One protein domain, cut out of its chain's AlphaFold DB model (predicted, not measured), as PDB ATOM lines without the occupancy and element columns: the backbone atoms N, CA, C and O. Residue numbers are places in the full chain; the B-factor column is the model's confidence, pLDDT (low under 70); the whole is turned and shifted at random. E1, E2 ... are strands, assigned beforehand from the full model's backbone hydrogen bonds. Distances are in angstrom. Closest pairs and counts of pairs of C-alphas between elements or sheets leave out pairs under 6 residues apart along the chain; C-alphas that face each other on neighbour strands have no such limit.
ATOM      1  N   ALA A  36      -1.732  -4.956  25.734       58.31
ATOM      2  CA  ALA A  36      -0.993  -4.323  26.835       58.31
ATOM      3  C   ALA A  36       0.545  -4.389  26.743       58.31
ATOM      4  O   ALA A  36       1.218  -3.636  27.439       58.31
ATOM      5  N   ALA A  37       1.125  -5.268  25.919       66.88
ATOM      6  CA  ALA A  37       2.582  -5.374  25.842       66.88
ATOM      7  C   ALA A  37       3.171  -4.186  25.051       66.88
ATOM      8  O   ALA A  37       2.784  -3.994  23.891       66.88
ATOM      9  N   PRO A  38       4.111  -3.413  25.632       65.31
ATOM     10  CA  PRO A  38       4.882  -2.429  24.889       65.31
ATOM     11  C   PRO A  38       5.581  -3.109  23.717       65.31
ATOM     12  O   PRO A  38       6.161  -4.185  23.862       65.31
ATOM     13  N   LEU A  39       5.556  -2.462  22.557       63.34
ATOM     14  CA  LEU A  39       6.331  -2.908  21.392       63.34
ATOM     15  C   LEU A  39       7.520  -1.989  21.159       63.34
ATOM     16  O   LEU A  39       7.961  -1.813  20.023       63.34
ATOM     17  N   ALA A  40       7.996  -1.399  22.254       78.12
ATOM     18  CA  ALA A  40       9.200  -0.606  22.302       78.12
ATOM     19  C   ALA A  40      10.348  -1.392  21.661       78.12
ATOM     20  O   ALA A  40      10.748  -2.459  22.131       78.12
ATOM     21  N   GLN A  41      10.852  -0.860  20.557       85.19
ATOM     22  CA  GLN A  41      12.086  -1.299  19.938       85.19
ATOM     23  C   GLN A  41      13.204  -0.420  20.477       85.19
ATOM     24  O   GLN A  41      13.036   0.789  20.608       85.19
ATOM     25  N   ILE A  42      14.345  -1.017  20.796       87.88
ATOM     26  CA  ILE A  42      15.539  -0.245  21.119       87.88
ATOM     27  C   ILE A  42      16.246   0.085  19.804       87.88
ATOM     28  O   ILE A  42      16.549  -0.825  19.034       87.88
ATOM     29  N   ASP A  43      16.461   1.370  19.527       86.44
ATOM     30  CA  ASP A  43      17.209   1.809  18.346       86.44
ATOM     31  C   ASP A  43      18.729   1.620  18.524       86.44
ATOM     32  O   ASP A  43      19.215   1.313  19.615       86.44
ATOM     33  N   ASP A  44      19.509   1.850  17.463       86.56
ATOM     34  CA  ASP A  44      20.976   1.702  17.488       86.56
ATOM     35  C   ASP A  44      21.673   2.631  18.506       86.56
ATOM     36  O   ASP A  44      22.813   2.395  18.913       86.56
ATOM     37  N   SER A  45      20.991   3.690  18.952       85.56
ATOM     38  CA  SER A  45      21.484   4.598  19.992       85.56
ATOM     39  C   SER A  45      21.141   4.133  21.415       85.56
ATOM     40  O   SER A  45      21.683   4.657  22.395       85.56
ATOM     41  N   GLY A  46      20.313   3.097  21.547       86.69
ATOM     42  CA  GLY A  46      19.837   2.551  22.812       86.69
ATOM     43  C   GLY A  46      18.578   3.238  23.346       86.69
ATOM     44  O   GLY A  46      18.245   3.047  24.515       86.69
ATOM     45  N   ARG A  47      17.891   4.049  22.535       88.56
ATOM     46  CA  ARG A  47      16.631   4.700  22.921       88.56
ATOM     47  C   ARG A  47      15.459   3.771  22.657       88.56
ATOM     48  O   ARG A  47      15.451   3.041  21.669       88.56
ATOM     49  N   SER A  48      14.448   3.854  23.511       90.88
ATOM     50  CA  SER A  48      13.161   3.212  23.276       90.88
ATOM     51  C   SER A  48      12.397   3.972  22.200       90.88
ATOM     52  O   SER A  48      12.208   5.184  22.311       90.88
ATOM     53  N   VAL A  49      11.960   3.260  21.166       92.94
ATOM     54  CA  VAL A  49      11.145   3.761  20.064       92.94
ATOM     55  C   VAL A  49       9.878   2.930  19.979       92.94
ATOM     56  O   VAL A  49       9.925   1.710  19.826       92.94
ATOM     57  N   GLU A  50       8.726   3.587  20.021       93.50
ATOM     58  CA  GLU A  50       7.438   2.928  19.858       93.50
ATOM     59  C   GLU A  50       6.600   3.631  18.796       93.50
ATOM     60  O   GLU A  50       6.562   4.855  18.711       93.50
ATOM     61  N   THR A  51       5.939   2.845  17.946       94.00
ATOM     62  CA  THR A  51       5.092   3.370  16.873       94.00
ATOM     63  C   THR A  51       3.631   3.066  17.147       94.00
ATOM     64  O   THR A  51       3.233   1.905  17.277       94.00
ATOM     65  N   PHE A  52       2.825   4.120  17.119       94.75
ATOM     66  CA  PHE A  52       1.377   4.053  17.137       94.75
ATOM     67  C   PHE A  52       0.806   4.472  15.786       94.75
ATOM     68  O   PHE A  52       1.394   5.263  15.044       94.75
ATOM     69  N   ARG A  53      -0.363   3.932  15.457       95.38
ATOM     70  CA  ARG A  53      -1.092   4.260  14.235       95.38
ATOM     71  C   ARG A  53      -2.537   4.598  14.535       95.38
ATOM     72  O   ARG A  53      -3.192   3.948  15.348       95.38
ATOM     73  N   VAL A  54      -3.031   5.569  13.792       94.56
ATOM     74  CA  VAL A  54      -4.434   5.929  13.671       94.56
ATOM     75  C   VAL A  54      -4.763   5.914  12.189       94.56
ATOM     76  O   VAL A  54      -4.014   6.469  11.390       94.56
ATOM     77  N   SER A  55      -5.879   5.305  11.810       93.81
ATOM     78  CA  SER A  55      -6.388   5.360  10.437       93.81
ATOM     79  C   SER A  55      -7.717   6.113  10.364       93.81
ATOM     80  O   SER A  55      -8.389   6.280  11.379       93.81
ATOM     81  N   ALA A  56      -8.131   6.559   9.174       91.88
ATOM     82  CA  ALA A  56      -9.381   7.311   9.004       91.88
ATOM     83  C   ALA A  56     -10.618   6.560   9.549       91.88
ATOM     84  O   ALA A  56     -11.503   7.150  10.157       91.88
ATOM     85  N   GLN A  57     -10.651   5.234   9.392       93.38
ATOM     86  CA  GLN A  57     -11.714   4.359   9.911       93.38
ATOM     87  C   GLN A  57     -11.692   4.184  11.443       93.38
ATOM     88  O   GLN A  57     -12.620   3.609  12.013       93.38
ATOM     89  N   ASP A  58     -10.626   4.628  12.114       94.88
ATOM     90  CA  ASP A  58     -10.494   4.577  13.571       94.88
ATOM     91  C   ASP A  58     -11.029   5.845  14.252       94.88
ATOM     92  O   ASP A  58     -11.070   5.896  15.482       94.88
ATOM     93  N   ILE A  59     -11.454   6.851  13.483       94.94
ATOM     94  CA  ILE A  59     -12.069   8.071  14.005       94.94
ATOM     95  C   ILE A  59     -13.401   7.727  14.686       94.94
ATOM     96  O   ILE A  59     -14.295   7.119  14.101       94.94
ATOM     97  N   LEU A  60     -13.520   8.137  15.946       96.50
ATOM     98  CA  LEU A  60     -14.707   7.972  16.784       96.50
ATOM     99  C   LEU A  60     -15.555   9.243  16.811       96.50
ATOM    100  O   LEU A  60     -16.780   9.161  16.863       96.50
ATOM    101  N   ALA A  61     -14.905  10.407  16.798       97.12
ATOM    102  CA  ALA A  61     -15.561  11.704  16.808       97.12
ATOM    103  C   ALA A  61     -14.660  12.787  16.199       97.12
ATOM    104  O   ALA A  61     -13.443  12.748  16.379       97.12
ATOM    105  N   VAL A  62     -15.268  13.760  15.525       95.81
ATOM    106  CA  VAL A  62     -14.629  14.963  14.981       95.81
ATOM    107  C   VAL A  62     -15.552  16.143  15.216       95.81
ATOM    108  O   VAL A  62     -16.714  16.110  14.804       95.81
ATOM    109  N   THR A  63     -15.036  17.197  15.835       96.25
ATOM    110  CA  THR A  63     -15.702  18.498  15.873       96.25
ATOM    111  C   THR A  63     -14.719  19.623  15.598       96.25
ATOM    112  O   THR A  63     -13.547  19.542  15.951       96.25
ATOM    113  N   HIS A  64     -15.199  20.667  14.939       93.94
ATOM    114  CA  HIS A  64     -14.439  21.867  14.622       93.94
ATOM    115  C   HIS A  64     -15.401  23.055  14.514       93.94
ATOM    116  O   HIS A  64     -16.614  22.909  14.693       93.94
ATOM    117  N   ASP A  65     -14.885  24.240  14.214       89.81
ATOM    118  CA  ASP A  65     -15.652  25.490  14.154       89.81
ATOM    119  C   ASP A  65     -16.454  25.711  12.855       89.81
ATOM    120  O   ASP A  65     -17.017  26.778  12.628       89.81
ATOM    121  N   GLY A  66     -16.558  24.693  11.999       84.25
ATOM    122  CA  GLY A  66     -17.126  24.781  10.647       84.25
ATOM    123  C   GLY A  66     -16.114  25.008   9.516       84.25
ATOM    124  O   GLY A  66     -16.481  24.796   8.365       84.25
ATOM    125  N   GLY A  67     -14.853  25.356   9.813       79.75
ATOM    126  CA  GLY A  67     -13.806  25.583   8.800       79.75
ATOM    127  C   GLY A  67     -12.958  24.360   8.409       79.75
ATOM    128  O   GLY A  67     -12.093  24.465   7.543       79.75
ATOM    129  N   GLY A  68     -13.172  23.210   9.052       76.38
ATOM    130  CA  GLY A  68     -12.397  21.984   8.861       76.38
ATOM    131  C   GLY A  68     -12.699  21.260   7.546       76.38
ATOM    132  O   GLY A  68     -13.806  21.329   7.012       76.38
ATOM    133  N   ALA A  69     -11.706  20.530   7.030       76.44
ATOM    134  CA  ALA A  69     -11.852  19.714   5.820       76.44
ATOM    135  C   ALA A  69     -12.599  18.391   6.075       76.44
ATOM    136  O   ALA A  69     -13.148  17.793   5.147       76.44
ATOM    137  N   THR A  70     -12.609  17.918   7.323       83.75
ATOM    138  CA  THR A  70     -13.270  16.676   7.730       83.75
ATOM    139  C   THR A  70     -14.669  16.982   8.263       83.75
ATOM    140  O   THR A  70     -14.780  17.784   9.183       83.75
ATOM    141  N   PRO A  71     -15.736  16.344   7.747       90.38
ATOM    142  CA  PRO A  71     -17.085  16.554   8.262       90.38
ATOM    143  C   PRO A  71     -17.207  16.218   9.752       90.38
ATOM    144  O   PRO A  71     -16.581  15.275  10.239       90.38
ATOM    145  N   LEU A  72     -18.089  16.939  10.446       94.56
ATOM    146  CA  LEU A  72     -18.456  16.641  11.830       94.56
ATOM    147  C   LEU A  72     -18.964  15.196  11.963       94.56
ATOM    148  O   LEU A  72     -19.781  14.730  11.161       94.56
ATOM    149  N   PHE A  73     -18.514  14.499  13.003       94.88
ATOM    150  CA  PHE A  73     -18.927  13.126  13.288       94.88
ATOM    151  C   PHE A  73     -18.925  12.844  14.800       94.88
ATOM    152  O   PHE A  73     -17.993  13.258  15.483       94.88
ATOM    153  N   PRO A  74     -19.912  12.109  15.347       95.19
ATOM    154  CA  PRO A  74     -21.192  11.754  14.721       95.19
ATOM    155  C   PRO A  74     -22.012  13.003  14.363       95.19
ATOM    156  O   PRO A  74     -21.742  14.076  14.880       95.19
ATOM    157  N   GLN A  75     -23.046  12.889  13.520       90.19
ATOM    158  CA  GLN A  75     -23.827  14.059  13.062       90.19
ATOM    159  C   GLN A  75     -24.449  14.894  14.196       90.19
ATOM    160  O   GLN A  75     -24.715  16.076  14.016       90.19
ATOM    161  N   ALA A  76     -24.688  14.282  15.359       93.44
ATOM    162  CA  ALA A  76     -25.212  14.962  16.540       93.44
ATOM    163  C   ALA A  76     -24.140  15.712  17.356       93.44
ATOM    164  O   ALA A  76     -24.486  16.373  18.337       93.44
ATOM    165  N   ILE A  77     -22.853  15.597  17.005       95.94
ATOM    166  CA  ILE A  77     -21.788  16.316  17.703       95.94
ATOM    167  C   ILE A  77     -21.956  17.817  17.478       95.94
ATOM    168  O   ILE A  77     -22.211  18.280  16.366       95.94
ATOM    169  N   GLN A  78     -21.844  18.589  18.556       95.19
ATOM    170  CA  GLN A  78     -21.960  20.033  18.444       95.19
ATOM    171  C   GLN A  78     -20.710  20.605  17.786       95.19
ATOM    172  O   GLN A  78     -19.588  20.286  18.180       95.19
ATOM    173  N   GLN A  79     -20.931  21.475  16.804       94.31
ATOM    174  CA  GLN A  79     -19.902  22.336  16.238       94.31
ATOM    175  C   GLN A  79     -19.375  23.296  17.309       94.31
ATOM    176  O   GLN A  79     -20.143  23.791  18.143       94.31
ATOM    177  N   ILE A  80     -18.084  23.611  17.248       92.88
ATOM    178  CA  ILE A  80     -17.476  24.641  18.089       92.88
ATOM    179  C   ILE A  80     -18.002  26.006  17.620       92.88
ATOM    180  O   ILE A  80     -17.775  26.409  16.487       92.88
ATOM    181  N   LYS A  81     -18.758  26.706  18.469       93.50
ATOM    182  CA  LYS A  81     -19.334  28.028  18.140       93.50
ATOM    183  C   LYS A  81     -18.727  29.178  18.932       93.50
ATOM    184  O   LYS A  81     -19.079  30.326  18.684       93.50
ATOM    185  N   ASP A  82     -17.864  28.868  19.894       91.62
ATOM    186  CA  ASP A  82     -17.182  29.885  20.681       91.62
ATOM    187  C   ASP A  82     -16.154  30.606  19.793       91.62
ATOM    188  O   ASP A  82     -15.237  29.950  19.290       91.62
ATOM    189  N   PRO A  83     -16.272  31.932  19.590       88.06
ATOM    190  CA  PRO A  83     -15.305  32.691  18.804       88.06
ATOM    191  C   PRO A  83     -13.868  32.575  19.328       88.06
ATOM    192  O   PRO A  83     -12.933  32.647  18.533       88.06
ATOM    193  N   ALA A  84     -13.677  32.360  20.636       86.88
ATOM    194  CA  ALA A  84     -12.355  32.171  21.234       86.88
ATOM    195  C   ALA A  84     -11.680  30.856  20.806       86.88
ATOM    196  O   ALA A  84     -10.477  30.697  20.992       86.88
ATOM    197  N   LEU A  85     -12.446  29.926  20.228       87.69
ATOM    198  CA  LEU A  85     -11.977  28.634  19.729       87.69
ATOM    199  C   LEU A  85     -12.076  28.534  18.199       87.69
ATOM    200  O   LEU A  85     -12.013  27.429  17.658       87.69
ATOM    201  N   SER A  86     -12.233  29.652  17.484       87.25
ATOM    202  CA  SER A  86     -12.257  29.628  16.018       87.25
ATOM    203  C   SER A  86     -10.958  29.038  15.451       87.25
ATOM    204  O   SER A  86      -9.873  29.206  16.003       87.25
ATOM    205  N   GLY A  87     -11.090  28.267  14.377       85.56
ATOM    206  CA  GLY A  87     -10.050  27.455  13.767       85.56
ATOM    207  C   GLY A  87      -9.758  26.143  14.497       85.56
ATOM    208  O   GLY A  87      -9.050  25.299  13.953       85.56
ATOM    209  N   SER A  88     -10.292  25.932  15.703       90.31
ATOM    210  CA  SER A  88      -9.973  24.731  16.473       90.31
ATOM    211  C   SER A  88     -10.589  23.466  15.878       90.31
ATOM    212  O   SER A  88     -11.709  23.473  15.363       90.31
ATOM    213  N   GLU A  89      -9.882  22.350  16.044       92.69
ATOM    214  CA  GLU A  89     -10.343  21.007  15.687       92.69
ATOM    215  C   GLU A  89     -10.075  20.043  16.844       92.69
ATOM    216  O   GLU A  89      -8.997  20.044  17.436       92.69
ATOM    217  N   VAL A  90     -11.048  19.193  17.154       95.06
ATOM    218  CA  VAL A  90     -10.914  18.078  18.091       95.06
ATOM    219  C   VAL A  90     -11.262  16.796  17.354       95.06
ATOM    220  O   VAL A  90     -12.364  16.648  16.822       95.06
ATOM    221  N   VAL A  91     -10.349  15.832  17.382       95.62
ATOM    222  CA  VAL A  91     -10.547  14.493  16.825       95.62
ATOM    223  C   VAL A  91     -10.326  13.484  17.946       95.62
ATOM    224  O   VAL A  91      -9.332  13.557  18.662       95.62
ATOM    225  N   THR A  92     -11.232  12.523  18.104       97.75
ATOM    226  CA  THR A  92     -11.053  11.355  18.981       97.75
ATOM    227  C   THR A  92     -11.024  10.094  18.133       97.75
ATOM    228  O   THR A  92     -11.825   9.949  17.210       97.75
ATOM    229  N   MET A  93     -10.110   9.173  18.426       97.50
ATOM    230  CA  MET A  93      -9.829   8.012  17.581       97.50
ATOM    231  C   MET A  93      -9.362   6.794  18.381       97.50
ATOM    232  O   MET A  93      -8.903   6.917  19.516       97.50
ATOM    233  N   LYS A  94      -9.444   5.605  17.780       97.38
ATOM    234  CA  LYS A  94      -8.763   4.404  18.285       97.38
ATOM    235  C   LYS A  94      -7.275   4.485  17.953       97.38
ATOM    236  O   LYS A  94      -6.898   4.949  16.879       97.38
ATOM    237  N   VAL A  95      -6.442   3.985  18.857       95.69
ATOM    238  CA  VAL A  95      -4.985   3.931  18.696       95.69
ATOM    239  C   VAL A  95      -4.563   2.485  18.528       95.69
ATOM    240  O   VAL A  95      -4.967   1.616  19.306       95.69
ATOM    241  N   ARG A  96      -3.750   2.223  17.507       94.06
ATOM    242  CA  ARG A  96      -3.202   0.905  17.200       94.06
ATOM    243  C   ARG A  96      -1.700   0.865  17.410       94.06
ATOM    244  O   ARG A  96      -1.024   1.874  17.247       94.06
ATOM    245  N   ASN A  97      -1.178  -0.315  17.706       91.75
ATOM    246  CA  ASN A  97       0.259  -0.565  17.699       91.75
ATOM    247  C   ASN A  97       0.793  -0.840  16.275       91.75
ATOM    248  O   ASN A  97       0.054  -0.819  15.284       91.75
ATOM    249  N   ALA A  98       2.091  -1.133  16.168       88.62
ATOM    250  CA  ALA A  98       2.759  -1.430  14.901       88.62
ATOM    251  C   ALA A  98       2.205  -2.670  14.160       88.62
ATOM    252  O   ALA A  98       2.333  -2.747  12.936       88.62
ATOM    253  N   GLN A  99       1.560  -3.603  14.863       88.69
ATOM    254  CA  GLN A  99       0.936  -4.818  14.319       88.69
ATOM    255  C   GLN A  99      -0.538  -4.596  13.943       88.69
ATOM    256  O   GLN A  99      -1.179  -5.498  13.413       88.69
ATOM    257  N   GLY A 100      -1.083  -3.402  14.189       88.81
ATOM    258  CA  GLY A 100      -2.465  -3.055  13.861       88.81
ATOM    259  C   GLY A 100      -3.495  -3.448  14.923       88.81
ATOM    260  O   GLY A 100      -4.689  -3.229  14.706       88.81
ATOM    261  N   THR A 101      -3.073  -3.967  16.076       90.31
ATOM    262  CA  THR A 101      -3.962  -4.223  17.219       90.31
ATOM    263  C   THR A 101      -4.372  -2.905  17.855       90.31
ATOM    264  O   THR A 101      -3.522  -2.045  18.066       90.31
ATOM    265  N   ILE A 102      -5.659  -2.738  18.171       92.19
ATOM    266  CA  ILE A 102      -6.141  -1.578  18.935       92.19
ATOM    267  C   ILE A 102      -5.661  -1.726  20.377       92.19
ATOM    268  O   ILE A 102      -6.000  -2.704  21.030       92.19
ATOM    269  N   ILE A 103      -4.905  -0.747  20.862       93.12
ATOM    270  CA  ILE A 103      -4.311  -0.743  22.205       93.12
ATOM    271  C   ILE A 103      -4.881   0.364  23.100       93.12
ATOM    272  O   ILE A 103      -4.597   0.414  24.294       93.12
ATOM    273  N   GLY A 104      -5.699   1.263  22.552       94.62
ATOM    274  CA  GLY A 104      -6.230   2.386  23.314       94.62
ATOM    275  C   GLY A 104      -7.051   3.362  22.487       94.62
ATOM    276  O   GLY A 104      -7.497   3.058  21.374       94.62
ATOM    277  N   VAL A 105      -7.225   4.554  23.045       97.38
ATOM    278  CA  VAL A 105      -7.893   5.696  22.412       97.38
ATOM    279  C   VAL A 105      -7.005   6.929  22.488       97.38
ATOM    280  O   VAL A 105      -6.184   7.063  23.390       97.38
ATOM    281  N   GLY A 106      -7.162   7.828  21.527       97.12
ATOM    282  CA  GLY A 106      -6.410   9.068  21.434       97.12
ATOM    283  C   GLY A 106      -7.335  10.239  21.155       97.12
ATOM    284  O   GLY A 106      -8.319  10.097  20.431       97.12
ATOM    285  N   ALA A 107      -7.001  11.392  21.714       97.12
ATOM    286  CA  ALA A 107      -7.580  12.675  21.366       97.12
ATOM    287  C   ALA A 107      -6.482  13.577  20.804       97.12
ATOM    288  O   ALA A 107      -5.381  13.646  21.356       97.12
ATOM    289  N   ARG A 108      -6.804  14.262  19.712       94.88
ATOM    290  CA  ARG A 108      -5.979  15.281  19.075       94.88
ATOM    291  C   ARG A 108      -6.759  16.583  19.098       94.88
ATOM    292  O   ARG A 108      -7.878  16.630  18.590       94.88
ATOM    293  N   TYR A 109      -6.172  17.613  19.681       94.00
ATOM    294  CA  TYR A 109      -6.713  18.962  19.682       94.00
ATOM    295  C   TYR A 109      -5.764  19.876  18.923       94.00
ATOM    296  O   TYR A 109      -4.590  19.956  19.264       94.00
ATOM    297  N   VAL A 110      -6.266  20.553  17.900       90.81
ATOM    298  CA  VAL A 110      -5.544  21.617  17.211       90.81
ATOM    299  C   VAL A 110      -6.121  22.930  17.692       90.81
ATOM    300  O   VAL A 110      -7.277  23.238  17.403       90.81
ATOM    301  N   ALA A 111      -5.309  23.700  18.403       86.06
ATOM    302  CA  ALA A 111      -5.549  25.110  18.613       86.06
ATOM    303  C   ALA A 111      -4.964  25.879  17.425       86.06
ATOM    304  O   ALA A 111      -3.826  25.652  17.003       86.06
ATOM    305  N   ILE A 112      -5.750  26.800  16.879       74.12
ATOM    306  CA  ILE A 112      -5.240  27.784  15.934       74.12
ATOM    307  C   ILE A 112      -5.012  29.072  16.719       74.12
ATOM    308  O   ILE A 112      -5.936  29.630  17.306       74.12
ATOM    309  N   GLY A 113      -3.748  29.490  16.800       65.69
ATOM    310  CA  GLY A 113      -3.376  30.762  17.410       65.69
ATOM    311  C   GLY A 113      -3.751  31.955  16.524       65.69
ATOM    312  O   GLY A 113      -4.484  31.832  15.548       65.69
ATOM    313  N   HIS A 114      -3.195  33.131  16.823       61.44
ATOM    314  CA  HIS A 114      -3.383  34.322  15.977       61.44
ATOM    315  C   HIS A 114      -2.815  34.151  14.557       61.44
ATOM    316  O   HIS A 114      -3.231  34.863  13.648       61.44
ATOM    317  N   ASP A 115      -1.869  33.226  14.375       68.31
ATOM    318  CA  ASP A 115      -1.355  32.825  13.071       68.31
ATOM    319  C   ASP A 115      -1.999  31.488  12.647       68.31
ATOM    320  O   ASP A 115      -1.701  30.450  13.243       68.31
ATOM    321  N   PRO A 116      -2.857  31.478  11.609       63.91
ATOM    322  CA  PRO A 116      -3.481  30.266  11.076       63.91
ATOM    323  C   PRO A 116      -2.494  29.226  10.536       63.91
ATOM    324  O   PRO A 116      -2.837  28.045  10.437       63.91
ATOM    325  N   ALA A 117      -1.281  29.650  10.163       66.62
ATOM    326  CA  ALA A 117      -0.214  28.749   9.736       66.62
ATOM    327  C   ALA A 117       0.469  28.063  10.931       66.62
ATOM    328  O   ALA A 117       1.059  26.992  10.778       66.62
ATOM    329  N   ALA A 118       0.343  28.641  12.127       73.56
ATOM    330  CA  ALA A 118       0.939  28.148  13.351       73.56
ATOM    331  C   ALA A 118      -0.037  27.223  14.102       73.56
ATOM    332  O   ALA A 118      -0.678  27.615  15.079       73.56
ATOM    333  N   ARG A 119      -0.158  25.974  13.637       79.19
ATOM    334  CA  ARG A 119      -1.002  24.960  14.289       79.19
ATOM    335  C   ARG A 119      -0.364  24.473  15.579       79.19
ATOM    336  O   ARG A 119       0.709  23.874  15.547       79.19
ATOM    337  N   ASP A 120      -1.055  24.685  16.688       87.75
ATOM    338  CA  ASP A 120      -0.626  24.230  17.999       87.75
ATOM    339  C   ASP A 120      -1.392  22.958  18.368       87.75
ATOM    340  O   ASP A 120      -2.604  22.995  18.580       87.75
ATOM    341  N   THR A 121      -0.720  21.804  18.349       91.00
ATOM    342  CA  THR A 121      -1.403  20.504  18.464       91.00
ATOM    343  C   THR A 121      -1.108  19.832  19.794       91.00
ATOM    344  O   THR A 121       0.039  19.706  20.210       91.00
ATOM    345  N   TYR A 122      -2.150  19.341  20.444       93.75
ATOM    346  CA  TYR A 122      -2.084  18.612  21.699       93.75
ATOM    347  C   TYR A 122      -2.617  17.207  21.485       93.75
ATOM    348  O   TYR A 122      -3.697  17.012  20.925       93.75
ATOM    349  N   TRP A 123      -1.869  16.228  21.970       95.75
ATOM    350  CA  TRP A 123      -2.273  14.834  21.970       95.75
ATOM    351  C   TRP A 123      -2.477  14.337  23.385       95.75
ATOM    352  O   TRP A 123      -1.716  14.660  24.295       95.75
ATOM    353  N   THR A 124      -3.485  13.494  23.553       97.19
ATOM    354  CA  THR A 124      -3.677  12.678  24.748       97.19
ATOM    355  C   THR A 124      -3.978  11.257  24.307       97.19
ATOM    356  O   THR A 124      -4.950  11.029  23.595       97.19
ATOM    357  N   LEU A 125      -3.143  10.305  24.707       96.44
ATOM    358  CA  LEU A 125      -3.284   8.887  24.401       96.44
ATOM    359  C   LEU A 125      -3.581   8.140  25.697       96.44
ATOM    360  O   LEU A 125      -2.797   8.219  26.634       96.44
ATOM    361  N   VAL A 126      -4.686   7.406  25.745       96.50
ATOM    362  CA  VAL A 126      -5.028   6.505  26.849       96.50
ATOM    363  C   VAL A 126      -4.810   5.082  26.356       96.50
ATOM    364  O   VAL A 126      -5.572   4.583  25.520       96.50
ATOM    365  N   LEU A 127      -3.750   4.444  26.846       93.69
ATOM    366  CA  LEU A 127      -3.328   3.108  26.441       93.69
ATOM    367  C   LEU A 127      -3.732   2.089  27.508       93.69
ATOM    368  O   LEU A 127      -3.411   2.214  28.692       93.69
ATOM    369  N   THR A 128      -4.463   1.067  27.072       90.75
ATOM    370  CA  THR A 128      -5.053   0.042  27.938       90.75
ATOM    371  C   THR A 128      -3.970  -0.635  28.776       90.75
ATOM    372  O   THR A 128      -3.013  -1.163  28.221       90.75
ATOM    373  N   LEU A 129      -4.132  -0.616  30.105       87.81
ATOM    374  CA  LEU A 129      -3.196  -1.172  31.102       87.81
ATOM    375  C   LEU A 129      -1.790  -0.539  31.149       87.81
ATOM    376  O   LEU A 129      -0.960  -0.999  31.928       87.81
ATOM    377  N   ARG A 130      -1.526   0.514  30.369       90.69
ATOM    378  CA  ARG A 130      -0.216   1.191  30.311       90.69
ATOM    379  C   ARG A 130      -0.245   2.616  30.854       90.69
ATOM    380  O   ARG A 130       0.778   3.126  31.292       90.69
ATOM    381  N   GLY A 131      -1.418   3.245  30.848       93.25
ATOM    382  CA  GLY A 131      -1.632   4.584  31.388       93.25
ATOM    383  C   GLY A 131      -1.957   5.607  30.308       93.25
ATOM    384  O   GLY A 131      -2.356   5.271  29.191       93.25
ATOM    385  N   THR A 132      -1.818   6.881  30.662       95.69
ATOM    386  CA  THR A 132      -2.083   8.015  29.772       95.69
ATOM    387  C   THR A 132      -0.788   8.737  29.432       95.69
ATOM    388  O   THR A 132       0.071   8.883  30.295       95.69
ATOM    389  N   LEU A 133      -0.663   9.226  28.202       95.00
ATOM    390  CA  LEU A 133       0.446  10.052  27.735       95.00
ATOM    391  C   LEU A 133      -0.093  11.323  27.077       95.00
ATOM    392  O   LEU A 133      -1.003  11.255  26.252       95.00
ATOM    393  N   ALA A 134       0.482  12.472  27.420       95.81
ATOM    394  CA  ALA A 134       0.172  13.755  26.804       95.81
ATOM    395  C   ALA A 134       1.406  14.332  26.103       95.81
ATOM    396  O   ALA A 134       2.506  14.342  26.663       95.81
ATOM    397  N   ALA A 135       1.224  14.846  24.891       94.06
ATOM    398  CA  ALA A 135       2.294  15.436  24.094       94.06
ATOM    399  C   ALA A 135       1.839  16.741  23.441       94.06
ATOM    400  O   ALA A 135       0.664  16.913  23.114       94.06
ATOM    401  N   HIS A 136       2.789  17.651  23.248       92.19
ATOM    402  CA  HIS A 136       2.553  18.979  22.688       92.19
ATOM    403  C   HIS A 136       3.410  19.192  21.440       92.19
ATOM    404  O   HIS A 136       4.628  19.031  21.483       92.19
ATOM    405  N   CYS A 137       2.779  19.541  20.326       87.81
ATOM    406  CA  CYS A 137       3.395  19.792  19.030       87.81
ATOM    407  C   CYS A 137       3.336  21.288  18.747       87.81
ATOM    408  O   CYS A 137       2.337  21.804  18.241       87.81
ATOM    409  N   ALA A 138       4.415  21.971  19.120       82.88
ATOM    410  CA  ALA A 138       4.507  23.407  18.960       82.88
ATOM    411  C   ALA A 138       4.517  23.799  17.467       82.88
ATOM    412  O   ALA A 138       5.173  23.132  16.659       82.88
ATOM    413  N   PRO A 139       3.909  24.941  17.106       76.44
ATOM    414  CA  PRO A 139       3.831  25.395  15.720       76.44
ATOM    415  C   PRO A 139       5.179  25.598  15.024       76.44
ATOM    416  O   PRO A 139       5.274  25.530  13.804       76.44
ATOM    417  N   SER A 140       6.234  25.859  15.798       71.19
ATOM    418  CA  SER A 140       7.593  26.069  15.295       71.19
ATOM    419  C   SER A 140       8.260  24.795  14.764       71.19
ATOM    420  O   SER A 140       9.363  24.875  14.228       71.19
ATOM    421  N   ALA A 141       7.646  23.623  14.951       67.19
ATOM    422  CA  ALA A 141       8.185  22.338  14.518       67.19
ATOM    423  C   ALA A 141       7.057  21.377  14.077       67.19
ATOM    424  O   ALA A 141       6.852  20.343  14.707       67.19
ATOM    425  N   PRO A 142       6.317  21.691  12.997       58.88
ATOM    426  CA  PRO A 142       5.095  20.969  12.624       58.88
ATOM    427  C   PRO A 142       5.328  19.484  12.291       58.88
ATOM    428  O   PRO A 142       4.459  18.661  12.561       58.88
ATOM    429  N   ASP A 143       6.515  19.129  11.788       58.72
ATOM    430  CA  ASP A 143       6.890  17.741  11.462       58.72
ATOM    431  C   ASP A 143       7.475  16.972  12.659       58.72
ATOM    432  O   ASP A 143       7.744  15.775  12.585       58.72
ATOM    433  N   GLN A 144       7.708  17.659  13.778       63.62
ATOM    434  CA  GLN A 144       8.208  17.085  15.018       63.62
ATOM    435  C   GLN A 144       7.225  17.453  16.115       63.62
ATOM    436  O   GLN A 144       7.414  18.444  16.823       63.62
ATOM    437  N   CYS A 145       6.190  16.632  16.299       68.62
ATOM    438  CA  CYS A 145       5.474  16.682  17.565       68.62
ATOM    439  C   CYS A 145       6.515  16.673  18.717       68.62
ATOM    440  O   CYS A 145       7.608  16.089  18.637       68.62
ATOM    441  N   GLY A 146       6.287  17.546  19.690       78.56
ATOM    442  CA  GLY A 146       7.330  18.028  20.581       78.56
ATOM    443  C   GLY A 146       7.572  17.085  21.750       78.56
ATOM    444  O   GLY A 146       7.656  15.864  21.603       78.56
ATOM    445  N   ALA A 147       7.736  17.677  22.930       86.25
ATOM    446  CA  ALA A 147       7.985  16.943  24.160       86.25
ATOM    447  C   ALA A 147       6.727  16.211  24.645       86.25
ATOM    448  O   ALA A 147       5.602  16.711  24.530       86.25
ATOM    449  N   VAL A 148       6.935  15.045  25.251       91.12
ATOM    450  CA  VAL A 148       5.943  14.461  26.155       91.12
ATOM    451  C   VAL A 148       5.892  15.332  27.403       91.12
ATOM    452  O   VAL A 148       6.901  15.518  28.081       91.12
ATOM    453  N   VAL A 149       4.719  15.892  27.685       92.06
ATOM    454  CA  VAL A 149       4.523  16.877  28.761       92.06
ATOM    455  C   VAL A 149       3.991  16.250  30.045       92.06
ATOM    456  O   VAL A 149       4.045  16.871  31.105       92.06
ATOM    457  N   GLY A 150       3.501  15.013  29.979       89.88
ATOM    458  CA  GLY A 150       3.056  14.281  31.156       89.88
ATOM    459  C   GLY A 150       2.540  12.888  30.832       89.88
ATOM    460  O   GLY A 150       2.280  12.550  29.675       89.88
ATOM    461  N   GLY A 151       2.362  12.093  31.882       93.94
ATOM    462  CA  GLY A 151       1.754  10.780  31.777       93.94
ATOM    463  C   GLY A 151       1.437  10.149  33.127       93.94
ATOM    464  O   GLY A 151       1.742  10.714  34.179       93.94
ATOM    465  N   THR A 152       0.807   8.979  33.084       95.06
ATOM    466  CA  THR A 152       0.496   8.137  34.249       95.06
ATOM    467  C   THR A 152       1.112   6.755  34.079       95.06
ATOM    468  O   THR A 152       1.476   6.379  32.967       95.06
ATOM    469  N   ASP A 153       1.210   6.003  35.176       92.50
ATOM    470  CA  ASP A 153       1.655   4.605  35.186       92.50
ATOM    471  C   ASP A 153       3.004   4.420  34.467       92.50
ATOM    472  O   ASP A 153       3.996   5.013  34.900       92.50
ATOM    473  N   GLU A 154       3.055   3.671  33.359       89.44
ATOM    474  CA  GLU A 154       4.270   3.472  32.551       89.44
ATOM    475  C   GLU A 154       4.877   4.806  32.083       89.44
ATOM    476  O   GLU A 154       6.095   4.957  31.990       89.44
ATOM    477  N   PHE A 155       4.031   5.810  31.842       91.88
ATOM    478  CA  PHE A 155       4.431   7.113  31.317       91.88
ATOM    479  C   PHE A 155       4.684   8.169  32.397       91.88
ATOM    480  O   PHE A 155       5.086   9.283  32.063       91.88
ATOM    481  N   ALA A 156       4.495   7.859  33.686       92.56
ATOM    482  CA  ALA A 156       4.651   8.840  34.766       92.56
ATOM    483  C   ALA A 156       6.070   9.441  34.820       92.56
ATOM    484  O   ALA A 156       6.259  10.652  34.989       92.56
ATOM    485  N   ALA A 157       7.080   8.593  34.626       89.19
ATOM    486  CA  ALA A 157       8.484   8.991  34.582       89.19
ATOM    487  C   ALA A 157       9.030   9.137  33.152       89.19
ATOM    488  O   ALA A 157      10.194   9.500  32.986       89.19
ATOM    489  N   PHE A 158       8.215   8.886  32.122       90.38
ATOM    490  CA  PHE A 158       8.684   8.919  30.742       90.38
ATOM    491  C   PHE A 158       9.137  10.329  30.355       90.38
ATOM    492  O   PHE A 158       8.450  11.324  30.607       90.38
ATOM    493  N   ARG A 159      10.311  10.410  29.732       91.06
ATOM    494  CA  ARG A 159      10.858  11.623  29.122       91.06
ATOM    495  C   ARG A 159      11.221  11.291  27.692       91.06
ATOM    496  O   ARG A 159      11.791  10.234  27.427       91.06
ATOM    497  N   GLY A 160      10.835  12.155  26.769       91.69
ATOM    498  CA  GLY A 160      10.922  11.832  25.362       91.69
ATOM    499  C   GLY A 160      10.144  12.783  24.482       91.69
ATOM    500  O   GLY A 160       9.584  13.791  24.921       91.69
ATOM    501  N   ARG A 161      10.103  12.416  23.209       92.06
ATOM    502  CA  ARG A 161       9.422  13.155  22.155       92.06
ATOM    503  C   ARG A 161       8.465  12.231  21.436       92.06
ATOM    504  O   ARG A 161       8.711  11.029  21.350       92.06
ATOM    505  N   MET A 162       7.396  12.789  20.900       93.19
ATOM    506  CA  MET A 162       6.473  12.050  20.050       93.19
ATOM    507  C   MET A 162       6.438  12.737  18.703       93.19
ATOM    508  O   MET A 162       6.128  13.900  18.695       93.19
ATOM    509  N   MET A 163       6.705  12.078  17.586       91.69
ATOM    510  CA  MET A 163       6.621  12.666  16.245       91.69
ATOM    511  C   MET A 163       5.293  12.289  15.578       91.69
ATOM    512  O   MET A 163       4.877  11.141  15.692       91.69
ATOM    513  N   GLU A 164       4.645  13.217  14.869       91.69
ATOM    514  CA  GLU A 164       3.422  12.970  14.089       91.69
ATOM    515  C   GLU A 164       3.763  12.978  12.597       91.69
ATOM    516  O   GLU A 164       4.485  13.845  12.114       91.69
ATOM    517  N   THR A 165       3.235  12.015  11.848       90.62
ATOM    518  CA  THR A 165       3.238  12.030  10.381       90.62
ATOM    519  C   THR A 165       1.831  11.724   9.891       90.62
ATOM    520  O   THR A 165       1.273  10.685  10.244       90.62
ATOM    521  N   SER A 166       1.244  12.595   9.070       89.19
ATOM    522  CA  SER A 166      -0.042  12.307   8.426       89.19
ATOM    523  C   SER A 166       0.129  11.233   7.347       89.19
ATOM    524  O   SER A 166       0.962  11.375   6.454       89.19
ATOM    525  N   GLU A 167      -0.671  10.167   7.401       88.44
ATOM    526  CA  GLU A 167      -0.602   9.047   6.451       88.44
ATOM    527  C   GLU A 167      -2.002   8.540   6.103       88.44
ATOM    528  O   GLU A 167      -2.750   8.129   6.986       88.44
ATOM    529  N   ASN A 168      -2.357   8.521   4.812       88.12
ATOM    530  CA  ASN A 168      -3.600   7.919   4.297       88.12
ATOM    531  C   ASN A 168      -4.881   8.343   5.056       88.12
ATOM    532  O   ASN A 168      -5.738   7.513   5.361       88.12
ATOM    533  N   GLY A 169      -5.004   9.631   5.396       86.06
ATOM    534  CA  GLY A 169      -6.147  10.161   6.155       86.06
ATOM    535  C   GLY A 169      -6.139   9.824   7.653       86.06
ATOM    536  O   GLY A 169      -7.141  10.032   8.332       86.06
ATOM    537  N   GLY A 170      -5.032   9.294   8.168       92.06
ATOM    538  CA  GLY A 170      -4.770   9.090   9.586       92.06
ATOM    539  C   GLY A 170      -3.395   9.621   9.989       92.06
ATOM    540  O   GLY A 170      -2.842  10.511   9.340       92.06
ATOM    541  N   TYR A 171      -2.840   9.062  11.062       93.25
ATOM    542  CA  TYR A 171      -1.595   9.518  11.671       93.25
ATOM    543  C   TYR A 171      -0.711   8.337  12.066       93.25
ATOM    544  O   TYR A 171      -1.178   7.350  12.642       93.25
ATOM    545  N   ARG A 172       0.588   8.469  11.823       94.56
ATOM    546  CA  ARG A 172       1.626   7.674  12.473       94.56
ATOM    547  C   ARG A 172       2.250   8.517  13.574       94.56
ATOM    548  O   ARG A 172       2.739   9.609  13.302       94.56
ATOM    549  N   LEU A 173       2.242   7.991  14.793       94.19
ATOM    550  CA  LEU A 173       2.870   8.616  15.951       94.19
ATOM    551  C   LEU A 173       4.097   7.794  16.340       94.19
ATOM    552  O   LEU A 173       3.987   6.580  16.502       94.19
ATOM    553  N   VAL A 174       5.255   8.428  16.477       94.25
ATOM    554  CA  VAL A 174       6.496   7.755  16.883       94.25
ATOM    555  C   VAL A 174       6.963   8.347  18.198       94.25
ATOM    556  O   VAL A 174       7.404   9.489  18.241       94.25
ATOM    557  N   LEU A 175       6.855   7.574  19.268       93.88
ATOM    558  CA  LEU A 175       7.354   7.927  20.586       93.88
ATOM    559  C   LEU A 175       8.827   7.522  20.694       93.88
ATOM    560  O   LEU A 175       9.194   6.417  20.307       93.88
ATOM    561  N   THR A 176       9.683   8.403  21.199       93.44
ATOM    562  CA  THR A 176      11.116   8.146  21.390       93.44
ATOM    563  C   THR A 176      11.559   8.646  22.759       93.44
ATOM    564  O   THR A 176      11.307   9.805  23.088       93.44
ATOM    565  N   SER A 177      12.217   7.798  23.553       92.00
ATOM    566  CA  SER A 177      12.742   8.186  24.867       92.00
ATOM    567  C   SER A 177      13.919   9.158  24.760       92.00
ATOM    568  O   SER A 177      14.716   9.119  23.819       92.00
ATOM    569  N   GLU A 178      14.062  10.020  25.761       86.50
ATOM    570  CA  GLU A 178      15.296  10.759  26.007       86.50
ATOM    571  C   GLU A 178      16.277   9.849  26.756       86.50
ATOM    572  O   GLU A 178      16.034   9.456  27.892       86.50
ATOM    573  N   GLY A 179      17.393   9.504  26.110       73.25
ATOM    574  CA  GLY A 179      18.439   8.668  26.708       73.25
ATOM    575  C   GLY A 179      18.195   7.157  26.612       73.25
ATOM    576  O   GLY A 179      17.187   6.694  26.070       73.25
ATOM    577  N   ARG A 180      19.180   6.391  27.104       63.97
ATOM    578  CA  ARG A 180      19.108   4.926  27.202       63.97
ATOM    579  C   ARG A 180      18.204   4.536  28.366       63.97
ATOM    580  O   ARG A 180      18.339   5.108  29.442       63.97
ATOM    581  N   MET A 181      17.311   3.572  28.149       56.53
ATOM    582  CA  MET A 181      16.620   2.917  29.262       56.53
ATOM    583  C   MET A 181      17.615   1.943  29.904       56.53
ATOM    584  O   MET A 181      18.032   0.993  29.243       56.53
TER     585      MET A 181
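What this domain is: This is residues 36 to 181 of the 182 residues of an uncharacterized protein of Proteobacteria bacterium (UniProt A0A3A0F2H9). Two sheets lie partly face to face with their strands crossed: a large, twisted sheet of six strands, E2 to E7, and a smaller sheet of three, E1, E9 and E8, across one of its faces. E2, at one edge of the large sheet, reaches past the small sheet, and the long link of residues 65 to 88 lies at that end. The printed part has 146 residues, with no named helix and nine named strands, E1 to E9 along the chain; both sheets are antiparallel, in the orders E2 E3 E4 E5 E6 E7 and E1 E9 E8. The class is all strand, although just 68 residues are in named elements. The whole is compact, with a radius of gyration of the C-alphas of 15.5 A and spans of 46 by 31 by 27 A.

Where its parts are: Begin in the large sheet with E4, residues 102 to 112, the longest strand: find C-alpha 102 at (-6.141, -1.578, 18.935) and run 29.5 A to C-alpha 112 at (-5.240, 27.784, 15.934). Beside it are E3, residues 89 to 96, 21.4 A, and E5, residues 119 to 127, 25.1 A. The same sheet also holds E2, residues 59 to 64, 14.0 A; E6, residues 131 to 137, 20.2 A; and E7, residues 148 to 151, 7.9 A. In the small sheet, E1, residues 48 to 54, spans 20.2 A, E8, residues 160 to 167, 22.3 A, and E9, residues 170 to 177, 23.3 A, ending at C-alpha 177 (12.742, 8.186, 24.867).

How they stand to each other: E2 to E7 form a meander, each strand the antiparallel neighbour of the one before. Look at the hairpin E4 and E5: N 107 and O 124 are 2.8 A apart, within hydrogen-bond range. In the hairpin E3 and E4, N 93 and O 106 are 2.8 A apart. The edge strands are E2 and E7; N 134 of E6 and O 150 of E7 are 2.9 A apart. In the other sheet E9 is the inner strand, with N 52 of E1 and O 173 at 2.8 A, and N 163 of E8 and O 174 at 2.8 A. The two sheets form a sandwich, two sheets face to face, 9.9 A centre to centre where they face, with strands at 78 degrees. The closest C-alphas of E1 and E3 are those of Arg 53 and Arg 96, 4.9 A; of E7 and E8, Val 148 and Arg 161, 5.5 A. E2 and E9 are apart.

The domain as a whole: The C-alphas farthest apart, of Asp 44 and Lys 81, are 48.1 A apart. The printed part has no cut. The link E2 to E3, 24 residues, is long. Look for pLDDT under 70 at residues 36 to 39, 113 to 117, 141 to 145 and 180 to 181.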